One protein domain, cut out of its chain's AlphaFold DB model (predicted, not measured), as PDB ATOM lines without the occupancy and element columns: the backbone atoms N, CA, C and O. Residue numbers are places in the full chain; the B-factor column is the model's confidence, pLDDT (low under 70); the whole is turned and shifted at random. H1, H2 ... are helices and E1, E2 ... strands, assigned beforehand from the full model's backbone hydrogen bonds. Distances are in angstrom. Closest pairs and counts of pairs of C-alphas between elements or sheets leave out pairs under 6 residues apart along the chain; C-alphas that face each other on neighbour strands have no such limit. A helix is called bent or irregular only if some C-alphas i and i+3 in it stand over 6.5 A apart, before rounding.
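What this domain is: This is residues 284 to 397 of the 538 residues of the protein "Doubled CXXCH domain-containing protein" of Persephonella hydrogeniphila (UniProt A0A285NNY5). Two clusters of short helices stand side by side, joined by a long loop of residues 331 to 346: one holds H1, the small hairpin of E1 and E2, H2 and H3, the other H4, H5, H6, H7 and H8. In the second cluster H8 packs on H4 and H6, and a long loop, residues 353 to 370, runs out from H4 and folds back to H5. Residues 376 to 381 stick out at the far end of this cluster. The printed part has 114 residues with eight named helices and two named strands, in the order H1 E1 E2 H2 H3 H4 H5 H6 H7 H8; E1 and E2 make an antiparallel sheet of two strands, and the class is mostly helix, though under half of the residues are in named elements. The whole is compact, with a radius of gyration of the C-alphas of 15.3 A, and spans 43 by 34 by 28 A.

How they stand to each other: H1, residues 284 to 294, is followed over a tight link by E1, residues 296 to 298, and E2, residues 305 to 307, which form an antiparallel hairpin at 138 degrees. Across it, N 297 and O 306 are 3.0 A apart and N 306 and O 297 are 2.9 A apart, both within hydrogen-bond range. H2, residues 308 to 314, follows E2 directly. H1 and H2 only just touch, with 3 pairs of C-alphas within 8 A, the closest those of Leu 291 and Thr 309 at 6.4 A; they run opposite ways at a steep tilt of 53 degrees. H3, residues 327 to 330, touches H1, the closest C-alphas being those of Lys 286 and Glu 327, 6.5 A apart. H3 is apart from H2 and from H4, residues 347 to 352. H5, residues 371 to 377, is close to H4 but not clearly touching, about perpendicular at 85 degrees; their closest C-alphas, of Leu 352 and Glu 372, are 5.9 A apart. H8, residues 393 to 396, touches H4, with the C-alphas of Met 347 and Gly 393 closest at 6.2 A. H8 also touches H6, residues 383 to 386, where the C-alphas of Ile 385 and Gly 393 are closest at 4.3 A. H6 and H7, residues 388 to 391, touch only at the corner by their link, with the C-alphas of Pro 384 and Lys 391 closest at 4.8 A. In H2, H4 and H5 every O i to N i+4 pair is within hydrogen-bond range, in H1 4 of 7 are, and H3, H6, H7 and H8 are too short for such a pair.

Where its parts are: H1 begins at C-alpha 284, (9.810, 1.056, 37.117), and measures 17.0 A; it is irregular, with C-alphas 284 and 287 8.4 A apart. H2 measures 9.8 A, H4 8.7 A and H5 9.9 A. H4 begins at C-alpha 347, (-13.848, 7.327, 27.682). H8 ends at C-alpha 396, (-19.945, 8.207, 36.093).

The domain as a whole: The C-alphas of Asp 292 and Lys 379 are the two farthest apart, at 43.4 A. The printed part has no cut. The links H2 to H3, H3 to H4 and H4 to H5 are long, with 12, 16 and 18 residues. Within the last, residues 359 to 360 pair antiparallel with residues 367 to 368. The mean pLDDT of the printed part is 83.6, and residues 284 to 288 and 296 to 306 are under 70.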
ATOM      1  N   ASP A 284      10.138   2.293  36.394       50.91
ATOM      2  CA  ASP A 284       9.810   1.056  37.117       50.91
ATOM      3  C   ASP A 284       9.223   1.372  38.514       50.91
ATOM      4  O   ASP A 284       8.638   0.512  39.157       50.91
ATOM      5  N   TRP A 285       9.278   2.652  38.910       49.72
ATOM      6  CA  TRP A 285       8.522   3.311  39.986       49.72
ATOM      7  C   TRP A 285       7.317   4.121  39.436       49.72
ATOM      8  O   TRP A 285       6.977   5.179  39.968       49.72
ATOM      9  N   LYS A 286       6.711   3.686  38.316       56.19
ATOM     10  CA  LYS A 286       5.687   4.408  37.511       56.19
ATOM     11  C   LYS A 286       4.596   5.094  38.351       56.19
ATOM     12  O   LYS A 286       4.225   6.223  38.034       56.19
ATOM     13  N   MET A 287       4.107   4.452  39.407       66.31
ATOM     14  CA  MET A 287       3.099   5.010  40.305       66.31
ATOM     15  C   MET A 287       3.673   6.113  41.192       66.31
ATOM     16  O   MET A 287       3.105   7.201  41.221       66.31
ATOM     17  N   ASP A 288       4.794   5.882  41.876       69.88
ATOM     18  CA  ASP A 288       5.328   6.838  42.851       69.88
ATOM     19  C   ASP A 288       5.733   8.165  42.178       69.88
ATOM     20  O   ASP A 288       5.334   9.218  42.660       69.88
ATOM     21  N   PHE A 289       6.347   8.139  40.985       77.69
ATOM     22  CA  PHE A 289       6.666   9.375  40.245       77.69
ATOM     23  C   PHE A 289       5.424  10.210  39.900       77.69
ATOM     24  O   PHE A 289       5.416  11.437  40.019       77.69
ATOM     25  N   CYS A 290       4.345   9.562  39.447       79.81
ATOM     26  CA  CYS A 290       3.095  10.269  39.192       79.81
ATOM     27  C   CYS A 290       2.489  10.788  40.502       79.81
ATOM     28  O   CYS A 290       1.990  11.914  40.548       79.81
ATOM     29  N   LEU A 291       2.538   9.989  41.566       79.12
ATOM     30  CA  LEU A 291       1.960  10.300  42.870       79.12
ATOM     31  C   LEU A 291       2.742  11.367  43.649       79.12
ATOM     32  O   LEU A 291       2.122  12.052  44.460       79.12
ATOM     33  N   ASP A 292       4.014  11.621  43.335       77.44
ATOM     34  CA  ASP A 292       4.773  12.758  43.879       77.44
ATOM     35  C   ASP A 292       4.015  14.079  43.666       77.44
ATOM     36  O   ASP A 292       3.932  14.932  44.551       77.44
ATOM     37  N   CYS A 293       3.369  14.218  42.503       79.56
ATOM     38  CA  CYS A 293       2.508  15.357  42.185       79.56
ATOM     39  C   CYS A 293       1.010  15.051  42.361       79.56
ATOM     40  O   CYS A 293       0.233  15.933  42.743       79.56
ATOM     41  N   HIS A 294       0.579  13.819  42.082       81.56
ATOM     42  CA  HIS A 294      -0.825  13.395  42.089       81.56
ATOM     43  C   HIS A 294      -1.271  12.699  43.387       81.56
ATOM     44  O   HIS A 294      -2.302  12.032  43.397       81.56
ATOM     45  N   SER A 295      -0.565  12.908  44.501       72.94
ATOM     46  CA  SER A 295      -0.910  12.348  45.819       72.94
ATOM     47  C   SER A 295      -2.267  12.812  46.339       72.94
ATOM     48  O   SER A 295      -2.924  12.087  47.069       72.94
ATOM     49  N   LYS A 296      -2.732  14.009  45.963       68.44
ATOM     50  CA  LYS A 296      -3.974  14.607  46.477       68.44
ATOM     51  C   LYS A 296      -4.935  14.950  45.344       68.44
ATOM     52  O   LYS A 296      -4.838  16.020  44.740       68.44
ATOM     53  N   VAL A 297      -5.915  14.086  45.089       61.75
ATOM     54  CA  VAL A 297      -6.948  14.330  44.071       61.75
ATOM     55  C   VAL A 297      -8.184  14.954  44.716       61.75
ATOM     56  O   VAL A 297      -8.595  14.589  45.819       61.75
ATOM     57  N   LYS A 298      -8.787  15.942  44.041       51.22
ATOM     58  CA  LYS A 298     -10.079  16.499  44.465       51.22
ATOM     59  C   LYS A 298     -11.142  15.403  44.360       51.22
ATOM     60  O   LYS A 298     -11.446  14.957  43.255       51.22
ATOM     61  N   ASP A 299     -11.719  15.005  45.489       51.72
ATOM     62  CA  ASP A 299     -12.911  14.163  45.500       51.72
ATOM     63  C   ASP A 299     -14.096  14.985  44.955       51.72
ATOM     64  O   ASP A 299     -14.407  16.045  45.498       51.72
ATOM     65  N   PRO A 300     -14.785  14.541  43.889       42.66
ATOM     66  CA  PRO A 300     -15.956  15.243  43.370       42.66
ATOM     67  C   PRO A 300     -17.113  15.365  44.378       42.66
ATOM     68  O   PRO A 300     -18.005  16.183  44.174       42.66
ATOM     69  N   LYS A 301     -17.139  14.537  45.432       44.88
ATOM     70  CA  LYS A 301     -18.209  14.469  46.444       44.88
ATOM     71  C   LYS A 301     -17.843  15.123  47.771       44.88
ATOM     72  O   LYS A 301     -18.738  15.518  48.511       44.88
ATOM     73  N   LYS A 302     -16.555  15.223  48.098       46.59
ATOM     74  CA  LYS A 302     -16.078  15.808  49.353       46.59
ATOM     75  C   LYS A 302     -15.249  17.030  49.000       46.59
ATOM     76  O   LYS A 302     -14.272  16.924  48.277       46.59
ATOM     77  N   ARG A 303     -15.561  18.195  49.569       47.75
ATOM     78  CA  ARG A 303     -14.738  19.420  49.449       47.75
ATOM     79  C   ARG A 303     -13.301  19.266  50.017       47.75
ATOM     80  O   ARG A 303     -12.605  20.260  50.182       47.75
ATOM     81  N   LYS A 304     -12.847  18.043  50.323       48.75
ATOM     82  CA  LYS A 304     -11.527  17.694  50.855       48.75
ATOM     83  C   LYS A 304     -10.737  16.906  49.806       48.75
ATOM     84  O   LYS A 304     -11.285  16.074  49.087       48.75
ATOM     85  N   LYS A 305      -9.434  17.181  49.719       57.03
ATOM     86  CA  LYS A 305      -8.498  16.402  48.900       57.03
ATOM     87  C   LYS A 305      -8.400  14.988  49.486       57.03
ATOM     88  O   LYS A 305      -8.177  14.862  50.686       57.03
ATOM     89  N   VAL A 306      -8.585  13.962  48.662       62.41
ATOM     90  CA  VAL A 306      -8.357  12.562  49.044       62.41
ATOM     91  C   VAL A 306      -6.943  12.190  48.639       62.41
ATOM     92  O   VAL A 306      -6.492  12.570  47.554       62.41
ATOM     93  N   ASP A 307      -6.256  11.475  49.524       73.38
ATOM     94  CA  ASP A 307      -4.963  10.888  49.215       73.38
ATOM     95  C   ASP A 307      -5.164   9.743  48.207       73.38
ATOM     96  O   ASP A 307      -5.717   8.690  48.541       73.38
ATOM     97  N   LEU A 308      -4.798   9.982  46.947       73.81
ATOM     98  CA  LEU A 308      -4.938   9.008  45.868       73.81
ATOM     99  C   LEU A 308      -3.996   7.819  46.085       73.81
ATOM    100  O   LEU A 308      -4.377   6.687  45.791       73.81
ATOM    101  N   THR A 309      -2.807   8.069  46.636       70.81
ATOM    102  CA  THR A 309      -1.816   7.037  46.951       70.81
ATOM    103  C   THR A 309      -2.397   6.050  47.950       70.81
ATOM    104  O   THR A 309      -2.395   4.843  47.701       70.81
ATOM    105  N   GLN A 310      -2.968   6.560  49.043       75.31
ATOM    106  CA  GLN A 310      -3.615   5.721  50.045       75.31
ATOM    107  C   GLN A 310      -4.835   5.008  49.458       75.31
ATOM    108  O   GLN A 310      -4.997   3.804  49.659       75.31
ATOM    109  N   TRP A 311      -5.673   5.717  48.693       80.19
ATOM    110  CA  TRP A 311      -6.878   5.142  48.089       80.19
ATOM    111  C   TRP A 311      -6.567   3.939  47.198       80.19
ATOM    112  O   TRP A 311      -7.139   2.870  47.389       80.19
ATOM    113  N   ILE A 312      -5.646   4.094  46.243       81.75
ATOM    114  CA  ILE A 312      -5.284   3.027  45.305       81.75
ATOM    115  C   ILE A 312      -4.687   1.831  46.066       81.75
ATOM    116  O   ILE A 312      -5.062   0.686  45.809       81.75
ATOM    117  N   LYS A 313      -3.808   2.075  47.049       79.19
ATOM    118  CA  LYS A 313      -3.138   1.007  47.814       79.19
ATOM    119  C   LYS A 313      -4.106   0.214  48.707       79.19
ATOM    120  O   LYS A 313      -3.957  -1.005  48.820       79.19
ATOM    121  N   THR A 314      -5.100   0.884  49.296       83.62
ATOM    122  CA  THR A 314      -6.022   0.310  50.303       83.62
ATOM    123  C   THR A 314      -7.394  -0.100  49.787       83.62
ATOM    124  O   THR A 314      -8.147  -0.724  50.531       83.62
ATOM    125  N   ALA A 315      -7.737   0.224  48.539       87.12
ATOM    126  CA  ALA A 315      -9.013  -0.175  47.961       87.12
ATOM    127  C   ALA A 315      -9.210  -1.701  48.036       87.12
ATOM    128  O   ALA A 315      -8.319  -2.457  47.642       87.12
ATOM    129  N   LYS A 316     -10.387  -2.143  48.503       86.94
ATOM    130  CA  LYS A 316     -10.748  -3.571  48.562       86.94
ATOM    131  C   LYS A 316     -10.839  -4.204  47.170       86.94
ATOM    132  O   LYS A 316     -10.349  -5.307  46.975       86.94
ATOM    133  N   TYR A 317     -11.454  -3.504  46.218       87.00
ATOM    134  CA  TYR A 317     -11.584  -3.924  44.822       87.00
ATOM    135  C   TYR A 317     -10.665  -3.058  43.970       87.00
ATOM    136  O   TYR A 317     -10.968  -1.892  43.667       87.00
ATOM    137  N   LYS A 318      -9.503  -3.612  43.634       87.31
ATOM    138  CA  LYS A 318      -8.455  -2.905  42.906       87.31
ATOM    139  C   LYS A 318      -8.734  -2.977  41.413       87.31
ATOM    140  O   LYS A 318      -9.290  -3.940  40.901       87.31
ATOM    141  N   HIS A 319      -8.355  -1.926  40.692       89.94
ATOM    142  CA  HIS A 319      -8.364  -1.988  39.238       89.94
ATOM    143  C   HIS A 319      -6.975  -2.388  38.752       89.94
ATOM    144  O   HIS A 319      -6.056  -1.573  38.727       89.94
ATOM    145  N   ASP A 320      -6.838  -3.649  38.356       87.06
ATOM    146  CA  ASP A 320      -5.580  -4.280  37.943       87.06
ATOM    147  C   ASP A 320      -4.785  -3.471  36.903       87.06
ATOM    148  O   ASP A 320      -3.556  -3.453  36.929       87.06
ATOM    149  N   ALA A 321      -5.471  -2.762  36.002       88.38
ATOM    150  CA  ALA A 321      -4.833  -1.924  34.987       88.38
ATOM    151  C   ALA A 321      -3.995  -0.774  35.576       88.38
ATOM    152  O   ALA A 321      -3.136  -0.238  34.886       88.38
ATOM    153  N   VAL A 322      -4.220  -0.388  36.833       88.06
ATOM    154  CA  VAL A 322      -3.433   0.652  37.513       88.06
ATOM    155  C   VAL A 322      -2.107   0.101  38.046       88.06
ATOM    156  O   VAL A 322      -1.168   0.864  38.219       88.06
ATOM    157  N   PHE A 323      -2.005  -1.214  38.254       83.50
ATOM    158  CA  PHE A 323      -0.829  -1.874  38.841       83.50
ATOM    159  C   PHE A 323      -0.057  -2.737  37.844       83.50
ATOM    160  O   PHE A 323       1.087  -3.114  38.079       83.50
ATOM    161  N   LYS A 324      -0.689  -3.100  36.729       81.38
ATOM    162  CA  LYS A 324      -0.043  -3.833  35.645       81.38
ATOM    163  C   LYS A 324       0.723  -2.860  34.761       81.38
ATOM    164  O   LYS A 324       0.239  -1.760  34.527       81.38
ATOM    165  N   LYS A 325       1.877  -3.318  34.254       75.81
ATOM    166  CA  LYS A 325       2.677  -2.778  33.133       75.81
ATOM    167  C   LYS A 325       2.185  -1.429  32.595       75.81
ATOM    168  O   LYS A 325       1.093  -1.360  32.064       75.81
ATOM    169  N   ASP A 326       3.022  -0.399  32.652       78.81
ATOM    170  CA  ASP A 326       2.701   0.971  32.197       78.81
ATOM    171  C   ASP A 326       1.678   1.719  33.081       78.81
ATOM    172  O   ASP A 326       1.609   2.940  32.990       78.81
ATOM    173  N   GLU A 327       1.003   1.036  34.016       86.75
ATOM    174  CA  GLU A 327       0.285   1.588  35.178       86.75
ATOM    175  C   GLU A 327      -0.663   2.741  34.804       86.75
ATOM    176  O   GLU A 327      -1.609   2.550  34.037       86.75
ATOM    177  N   CYS A 328      -0.420   3.966  35.286       87.38
ATOM    178  CA  CYS A 328      -1.233   5.140  34.956       87.38
ATOM    179  C   CYS A 328      -1.282   5.402  33.438       87.38
ATOM    180  O   CYS A 328      -2.312   5.818  32.894       87.38
ATOM    181  N   ALA A 329      -0.184   5.113  32.736       88.75
ATOM    182  CA  ALA A 329      -0.070   5.280  31.297       88.75
ATOM    183  C   ALA A 329      -0.842   4.213  30.507       88.75
ATOM    184  O   ALA A 329      -0.938   4.332  29.289       88.75
ATOM    185  N   ASN A 330      -1.454   3.204  31.135       91.06
ATOM    186  CA  ASN A 330      -2.390   2.322  30.427       91.06
ATOM    187  C   ASN A 330      -3.596   3.091  29.883       91.06
ATOM    188  O   ASN A 330      -4.083   2.809  28.785       91.06
ATOM    189  N   CYS A 331      -4.036   4.110  30.623       92.88
ATOM    190  CA  CYS A 331      -5.199   4.917  30.271       92.88
ATOM    191  C   CYS A 331      -4.844   6.356  29.906       92.88
ATOM    192  O   CYS A 331      -5.476   6.919  29.008       92.88
ATOM    193  N   HIS A 332      -3.858   6.944  30.585       91.94
ATOM    194  CA  HIS A 332      -3.520   8.353  30.433       91.94
ATOM    195  C   HIS A 332      -2.405   8.582  29.410       91.94
ATOM    196  O   HIS A 332      -1.424   7.841  29.348       91.94
ATOM    197  N   GLU A 333      -2.548   9.641  28.620       91.38
ATOM    198  CA  GLU A 333      -1.472  10.231  27.834       91.38
ATOM    199  C   GLU A 333      -0.820  11.343  28.660       91.38
ATOM    200  O   GLU A 333      -1.417  12.394  28.887       91.38
ATOM    201  N   ILE A 334       0.403  11.092  29.130       88.25
ATOM    202  CA  ILE A 334       1.100  11.931  30.118       88.25
ATOM    203  C   ILE A 334       1.439  13.316  29.549       88.25
ATOM    204  O   ILE A 334       1.602  14.261  30.316       88.25
ATOM    205  N   HIS A 335       1.528  13.471  28.226       90.44
ATOM    206  CA  HIS A 335       1.782  14.778  27.615       90.44
ATOM    207  C   HIS A 335       0.506  15.602  27.417       90.44
ATOM    208  O   HIS A 335       0.515  16.829  27.543       90.44
ATOM    209  N   GLY A 336      -0.603  14.921  27.139       91.62
ATOM    210  CA  GLY A 336      -1.902  15.518  26.874       91.62
ATOM    211  C   GLY A 336      -2.667  14.798  25.768       91.62
ATOM    212  O   GLY A 336      -2.092  14.134  24.910       91.62
ATOM    213  N   SER A 337      -3.987  14.967  25.749       92.88
ATOM    214  CA  SER A 337      -4.840  14.426  24.692       92.88
ATOM    215  C   SER A 337      -6.051  15.312  24.409       92.88
ATOM    216  O   SER A 337      -6.337  16.283  25.111       92.88
ATOM    217  N   ASN A 338      -6.808  14.971  23.367       92.56
ATOM    218  CA  ASN A 338      -8.082  15.629  23.069       92.56
ATOM    219  C   ASN A 338      -9.246  15.107  23.923       92.56
ATOM    220  O   ASN A 338     -10.384  15.551  23.774       92.56
ATOM    221  N   HIS A 339      -8.976  14.181  24.840       92.06
ATOM    222  CA  HIS A 339      -9.981  13.563  25.688       92.06
ATOM    223  C   HIS A 339      -9.842  14.062  27.123       92.06
ATOM    224  O   HIS A 339      -8.743  14.262  27.641       92.06
ATOM    225  N   ARG A 340     -10.990  14.281  27.773       87.25
ATOM    226  CA  ARG A 340     -11.053  14.769  29.155       87.25
ATOM    227  C   ARG A 340     -10.192  13.885  30.059       87.25
ATOM    228  O   ARG A 340     -10.116  12.683  29.826       87.25
ATOM    229  N   ILE A 341      -9.562  14.491  31.072       87.38
ATOM    230  CA  ILE A 341      -8.588  13.851  31.983       87.38
ATOM    231  C   ILE A 341      -7.431  13.130  31.260       87.38
ATOM    232  O   ILE A 341      -6.841  12.203  31.806       87.38
ATOM    233  N   MET A 342      -7.092  13.579  30.047       92.25
ATOM    234  CA  MET A 342      -5.959  13.099  29.248       92.25
ATOM    235  C   MET A 342      -6.015  11.598  28.945       92.25
ATOM    236  O   MET A 342      -4.995  10.921  28.972       92.25
ATOM    237  N   LEU A 343      -7.197  11.040  28.670       93.62
ATOM    238  CA  LEU A 343      -7.291   9.643  28.223       93.62
ATOM    239  C   LEU A 343      -6.699   9.470  26.821       93.62
ATOM    240  O   LEU A 343      -6.832  10.361  25.981       93.62
ATOM    241  N   LYS A 344      -6.114   8.306  26.531       93.69
ATOM    242  CA  LYS A 344      -5.582   7.975  25.195       93.69
ATOM    243  C   LYS A 344      -6.670   7.854  24.121       93.69
ATOM    244  O   LYS A 344      -6.407   8.091  22.947       93.69
ATOM    245  N   LYS A 345      -7.892   7.493  24.518       94.69
ATOM    246  CA  LYS A 345      -9.076   7.333  23.656       94.69
ATOM    247  C   LYS A 345     -10.306   7.990  24.304       94.69
ATOM    248  O   LYS A 345     -10.278   8.278  25.504       94.69
ATOM    249  N   PRO A 346     -11.421   8.191  23.571       93.81
ATOM    250  CA  PRO A 346     -12.691   8.570  24.192       93.81
ATOM    251  C   PRO A 346     -13.076   7.586  25.309       93.81
ATOM    252  O   PRO A 346     -12.898   6.384  25.132       93.81
ATOM    253  N   MET A 347     -13.633   8.079  26.424       93.12
ATOM    254  CA  MET A 347     -13.848   7.327  27.682       93.12
ATOM    255  C   MET A 347     -14.340   5.885  27.486       93.12
ATOM    256  O   MET A 347     -13.705   4.951  27.960       93.12
ATOM    257  N   VAL A 348     -15.448   5.691  26.761       93.94
ATOM    258  CA  VAL A 348     -16.025   4.354  26.549       93.94
ATOM    259  C   VAL A 348     -15.056   3.468  25.761       93.94
ATOM    260  O   VAL A 348     -14.749   2.366  26.195       93.94
ATOM    261  N   LYS A 349     -14.478   3.974  24.664       95.12
ATOM    262  CA  LYS A 349     -13.482   3.238  23.863       95.12
ATOM    263  C   LYS A 349     -12.200   2.923  24.645       95.12
ATOM    264  O   LYS A 349     -11.565   1.915  24.358       95.12
ATOM    265  N   GLN A 350     -11.811   3.765  25.606       95.56
ATOM    266  CA  GLN A 350     -10.663   3.508  26.478       95.56
ATOM    267  C   GLN A 350     -10.921   2.322  27.413       95.56
ATOM    268  O   GLN A 350     -10.044   1.490  27.594       95.56
ATOM    269  N   CYS A 351     -12.120   2.216  27.989       94.44
ATOM    270  CA  CYS A 351     -12.480   1.061  28.812       94.44
ATOM    271  C   CYS A 351     -12.607  -0.205  27.950       94.44
ATOM    272  O   CYS A 351     -12.054  -1.253  28.277       94.44
ATOM    273  N   LEU A 352     -13.288  -0.098  26.807       95.56
ATOM    274  CA  LEU A 352     -13.527  -1.233  25.917       95.56
ATOM    275  C   LEU A 352     -12.263  -1.743  25.215       95.56
ATOM    276  O   LEU A 352     -12.295  -2.837  24.679       95.56
ATOM    277  N   SER A 353     -11.125  -1.038  25.252       94.56
ATOM    278  CA  SER A 353      -9.878  -1.629  24.740       94.56
ATOM    279  C   SER A 353      -9.371  -2.810  25.572       94.56
ATOM    280  O   SER A 353      -8.483  -3.522  25.113       94.56
ATOM    281  N   CYS A 354      -9.907  -2.997  26.782       93.00
ATOM    282  CA  CYS A 354      -9.617  -4.146  27.640       93.00
ATOM    283  C   CYS A 354     -10.889  -4.897  28.066       93.00
ATOM    284  O   CYS A 354     -10.851  -6.114  28.212       93.00
ATOM    285  N   HIS A 355     -12.021  -4.201  28.224       93.88
ATOM    286  CA  HIS A 355     -13.323  -4.791  28.568       93.88
ATOM    287  C   HIS A 355     -14.133  -5.229  27.329       93.88
ATOM    288  O   HIS A 355     -15.351  -5.069  27.273       93.88
ATOM    289  N   ASN A 356     -13.447  -5.751  26.312       95.94
ATOM    290  CA  ASN A 356     -14.025  -6.306  25.081       95.94
ATOM    291  C   ASN A 356     -14.091  -7.836  25.057       95.94
ATOM    292  O   ASN A 356     -14.337  -8.449  24.017       95.94
ATOM    293  N   LYS A 357     -13.832  -8.455  26.198       95.44
ATOM    294  CA  LYS A 357     -13.922  -9.888  26.435       95.44
ATOM    295  C   LYS A 357     -14.332 -10.109  27.876       95.44
ATOM    296  O   LYS A 357     -14.394  -9.153  28.652       95.44
ATOM    297  N   GLU A 358     -14.625 -11.352  28.212       94.12
ATOM    298  CA  GLU A 358     -14.829 -11.714  29.603       94.12
ATOM    299  C   GLU A 358     -13.513 -11.574  30.373       94.12
ATOM    300  O   GLU A 358     -12.429 -11.836  29.841       94.12
ATOM    301  N   VAL A 359     -13.609 -11.075  31.603       88.50
ATOM    302  CA  VAL A 359     -12.447 -10.785  32.447       88.50
ATOM    303  C   VAL A 359     -12.695 -11.356  33.829       88.50
ATOM    304  O   VAL A 359     -13.616 -10.927  34.514       88.50
ATOM    305  N   GLU A 360     -11.849 -12.282  34.250       86.75
ATOM    306  CA  GLU A 360     -11.870 -12.818  35.606       86.75
ATOM    307  C   GLU A 360     -11.384 -11.764  36.613       86.75
ATOM    308  O   GLU A 360     -10.322 -11.153  36.443       86.75
ATOM    309  N   GLN A 361     -12.168 -11.535  37.664       80.00
ATOM    310  CA  GLN A 361     -11.746 -10.756  38.822       80.00
ATOM    311  C   GLN A 361     -10.819 -11.603  39.684       80.00
ATOM    312  O   GLN A 361     -11.208 -12.665  40.155       80.00
ATOM    313  N   LYS A 362      -9.613 -11.116  39.969       76.50
ATOM    314  CA  LYS A 362      -8.650 -11.881  40.772       76.50
ATOM    315  C   LYS A 362      -9.062 -12.022  42.230       76.50
ATOM    316  O   LYS A 362      -8.725 -13.009  42.869       76.50
ATOM    317  N   GLU A 363      -9.737 -11.014  42.769       75.19
ATOM    318  CA  GLU A 363     -10.117 -10.969  44.178       75.19
ATOM    319  C   GLU A 363     -11.292 -11.895  44.500       75.19
ATOM    320  O   GLU A 363     -11.420 -12.334  45.639       75.19
ATOM    321  N   THR A 364     -12.164 -12.159  43.523       78.81
ATOM    322  CA  THR A 364     -13.406 -12.921  43.725       78.81
ATOM    323  C   THR A 364     -13.506 -14.178  42.862       78.81
ATOM    324  O   THR A 364     -14.381 -14.997  43.122       78.81
ATOM    325  N   GLY A 365     -12.665 -14.333  41.832       82.62
ATOM    326  CA  GLY A 365     -12.803 -15.362  40.791       82.62
ATOM    327  C   GLY A 365     -13.993 -15.130  39.850       82.62
ATOM    328  O   GLY A 365     -14.278 -15.949  38.982       82.62
ATOM    329  N   GLU A 366     -14.733 -14.030  40.016       83.12
ATOM    330  CA  GLU A 366     -15.954 -13.775  39.254       83.12
ATOM    331  C   GLU A 366     -15.633 -13.346  37.819       83.12
ATOM    332  O   GLU A 366     -14.854 -12.417  37.582       83.12
ATOM    333  N   MET A 367     -16.303 -13.968  36.852       87.56
ATOM    334  CA  MET A 367     -16.191 -13.609  35.442       87.56
ATOM    335  C   MET A 367     -17.040 -12.377  35.119       87.56
ATOM    336  O   MET A 367     -18.270 -12.411  35.133       87.56
ATOM    337  N   LEU A 368     -16.381 -11.268  34.783       87.31
ATOM    338  CA  LEU A 368     -17.035 -10.080  34.244       87.31
ATOM    339  C   LEU A 368     -17.457 -10.319  32.799       87.31
ATOM    340  O   LEU A 368     -16.676 -10.826  31.997       87.31
ATOM    341  N   MET A 369     -18.658  -9.859  32.447       89.62
ATOM    342  CA  MET A 369     -19.176  -9.957  31.083       89.62
ATOM    343  C   MET A 369     -18.326  -9.188  30.063       89.62
ATOM    344  O   MET A 369     -17.725  -8.150  30.361       89.62
ATOM    345  N   ASN A 370     -18.382  -9.634  28.808       95.44
ATOM    346  CA  ASN A 370     -17.882  -8.872  27.671       95.44
ATOM    347  C   ASN A 370     -18.735  -7.609  27.442       95.44
ATOM    348  O   ASN A 370     -19.757  -7.640  26.750       95.44
ATOM    349  N   MET A 371     -18.292  -6.486  28.009       96.00
ATOM    350  CA  MET A 371     -19.028  -5.224  27.951       96.00
ATOM    351  C   MET A 371     -19.133  -4.671  26.525       96.00
ATOM    352  O   MET A 371     -20.168  -4.116  26.165       96.00
ATOM    353  N   GLU A 372     -18.108  -4.829  25.679       96.56
ATOM    354  CA  GLU A 372     -18.197  -4.367  24.287       96.56
ATOM    355  C   GLU A 372     -19.294  -5.114  23.521       96.56
ATOM    356  O   GLU A 372     -20.111  -4.480  22.850       96.56
ATOM    357  N   LYS A 373     -19.333  -6.447  23.641       96.56
ATOM    358  CA  LYS A 373     -20.379  -7.274  23.027       96.56
ATOM    359  C   LYS A 373     -21.755  -6.884  23.561       96.56
ATOM    360  O   LYS A 373     -22.652  -6.596  22.774       96.56
ATOM    361  N   HIS A 374     -21.890  -6.772  24.882       95.12
ATOM    362  CA  HIS A 374     -23.144  -6.398  25.525       95.12
ATOM    363  C   HIS A 374     -23.668  -5.035  25.035       95.12
ATOM    364  O   HIS A 374     -24.836  -4.915  24.672       95.12
ATOM    365  N   LEU A 375     -22.813  -4.012  24.942       95.44
ATOM    366  CA  LEU A 375     -23.213  -2.699  24.425       95.44
ATOM    367  C   LEU A 375     -23.572  -2.728  22.928       95.44
ATOM    368  O   LEU A 375     -24.441  -1.966  22.506       95.44
ATOM    369  N   LYS A 376     -22.939  -3.589  22.118       95.19
ATOM    370  CA  LYS A 376     -23.259  -3.749  20.684       95.19
ATOM    371  C   LYS A 376     -24.607  -4.438  20.455       95.19
ATOM    372  O   LYS A 376     -25.343  -4.044  19.559       95.19
ATOM    373  N   GLU A 377     -24.939  -5.436  21.270       94.94
ATOM    374  CA  GLU A 377     -26.179  -6.222  21.150       94.94
ATOM    375  C   GLU A 377     -27.425  -5.502  21.693       94.94
ATOM    376  O   GLU A 377     -28.558  -5.943  21.474       94.94
ATOM    377  N   ASN A 378     -27.234  -4.387  22.404       94.62
ATOM    378  CA  ASN A 378     -28.296  -3.646  23.071       94.62
ATOM    379  C   ASN A 378     -28.413  -2.214  22.531       94.62
ATOM    380  O   ASN A 378     -27.506  -1.395  22.659       94.62
ATOM    381  N   LYS A 379     -29.581  -1.882  21.966       93.31
ATOM    382  CA  LYS A 379     -29.851  -0.582  21.325       93.31
ATOM    383  C   LYS A 379     -29.998   0.575  22.320       93.31
ATOM    384  O   LYS A 379     -29.655   1.716  22.003       93.31
ATOM    385  N   TYR A 380     -30.553   0.323  23.503       94.44
ATOM    386  CA  TYR A 380     -30.860   1.368  24.477       94.44
ATOM    387  C   TYR A 380     -29.761   1.456  25.522       94.44
ATOM    388  O   TYR A 380     -29.761   0.729  26.509       94.44
ATOM    389  N   TRP A 381     -28.832   2.383  25.312       94.69
ATOM    390  CA  TRP A 381     -27.756   2.641  26.261       94.69
ATOM    391  C   TRP A 381     -28.223   3.558  27.377       94.69
ATOM    392  O   TRP A 381     -28.915   4.558  27.140       94.69
ATOM    393  N   HIS A 382     -27.774   3.266  28.590       95.06
ATOM    394  CA  HIS A 382     -28.028   4.132  29.719       95.06
ATOM    395  C   HIS A 382     -27.377   5.507  29.487       95.06
ATOM    396  O   HIS A 382     -26.228   5.614  29.047       95.06
ATOM    397  N   LYS A 383     -28.120   6.589  29.774       93.50
ATOM    398  CA  LYS A 383     -27.706   7.975  29.472       93.50
ATOM    399  C   LYS A 383     -26.277   8.315  29.923       93.50
ATOM    400  O   LYS A 383     -25.585   8.957  29.139       93.50
ATOM    401  N   PRO A 384     -25.785   7.891  31.108       93.00
ATOM    402  CA  PRO A 384     -24.404   8.148  31.507       93.00
ATOM    403  C   PRO A 384     -23.344   7.605  30.545       93.00
ATOM    404  O   PRO A 384     -22.321   8.256  30.353       93.00
ATOM    405  N   ILE A 385     -23.609   6.456  29.919       93.88
ATOM    406  CA  ILE A 385     -22.716   5.797  28.957       93.88
ATOM    407  C   ILE A 385     -22.853   6.443  27.573       93.88
ATOM    408  O   ILE A 385     -21.850   6.653  26.894       93.88
ATOM    409  N   LYS A 386     -24.078   6.811  27.176       90.94
ATOM    410  CA  LYS A 386     -24.362   7.452  25.883       90.94
ATOM    411  C   LYS A 386     -23.864   8.903  25.809       90.94
ATOM    412  O   LYS A 386     -23.252   9.300  24.824       90.94
ATOM    413  N   GLU A 387     -24.104   9.700  26.849       90.88
ATOM    414  CA  GLU A 387     -23.794  11.138  26.905       90.88
ATOM    415  C   GLU A 387     -22.497  11.405  27.686       90.88
ATOM    416  O   GLU A 387     -22.481  12.118  28.694       90.88
ATOM    417  N   VAL A 388     -21.392  10.812  27.228       88.06
ATOM    418  CA  VAL A 388     -20.103  10.779  27.944       88.06
ATOM    419  C   VAL A 388     -19.640  12.156  28.426       88.06
ATOM    420  O   VAL A 388     -19.242  12.292  29.582       88.06
ATOM    421  N   GLU A 389     -19.701  13.183  27.578       83.75
ATOM    422  CA  GLU A 389     -19.202  14.521  27.928       83.75
ATOM    423  C   GLU A 389     -20.030  15.196  29.026       83.75
ATOM    424  O   GLU A 389     -19.469  15.853  29.902       83.75
ATOM    425  N   LYS A 390     -21.354  14.989  29.021       84.81
ATOM    426  CA  LYS A 390     -22.282  15.596  29.987       84.81
ATOM    427  C   LYS A 390     -22.384  14.801  31.284       84.81
ATOM    428  O   LYS A 390     -22.650  15.376  32.338       84.81
ATOM    429  N   LYS A 391     -22.241  13.475  31.213       85.56
ATOM    430  CA  LYS A 391     -22.588  12.565  32.316       85.56
ATOM    431  C   LYS A 391     -21.418  11.741  32.849       85.56
ATOM    432  O   LYS A 391     -21.528  11.213  33.949       85.56
ATOM    433  N   GLY A 392     -20.293  11.682  32.138       85.06
ATOM    434  CA  GLY A 392     -19.044  11.085  32.623       85.06
ATOM    435  C   GLY A 392     -18.729   9.673  32.120       85.06
ATOM    436  O   GLY A 392     -17.692   9.136  32.507       85.06
ATOM    437  N   GLY A 393     -19.558   9.074  31.256       92.69
ATOM    438  CA  GLY A 393     -19.306   7.743  30.692       92.69
ATOM    439  C   GLY A 393     -19.320   6.639  31.753       92.69
ATOM    440  O   GLY A 393     -20.004   6.744  32.769       92.69
ATOM    441  N   CYS A 394     -18.506   5.598  31.557       94.19
ATOM    442  CA  CYS A 394     -18.335   4.502  32.521       94.19
ATOM    443  C   CYS A 394     -17.896   5.021  33.903       94.19
ATOM    444  O   CYS A 394     -18.395   4.592  34.944       94.19
ATOM    445  N   ALA A 395     -17.020   6.031  33.913       92.56
ATOM    446  CA  ALA A 395     -16.534   6.676  35.126       92.56
ATOM    447  C   ALA A 395     -17.593   7.545  35.828       92.56
ATOM    448  O   ALA A 395     -17.278   8.186  36.829       92.56
ATOM    449  N   ALA A 396     -18.840   7.612  35.346       91.81
ATOM    450  CA  ALA A 396     -19.945   8.207  36.093       91.81
ATOM    451  C   ALA A 396     -20.242   7.389  37.359       91.81
ATOM    452  O   ALA A 396     -20.317   7.955  38.455       91.81
ATOM    453  N   CYS A 397     -20.312   6.063  37.204       92.75
ATOM    454  CA  CYS A 397     -20.645   5.105  38.257       92.75
ATOM    455  C   CYS A 397     -19.417   4.347  38.772       92.75
ATOM    456  O   CYS A 397     -19.312   4.133  39.978       92.75
TER     457      CYS A 397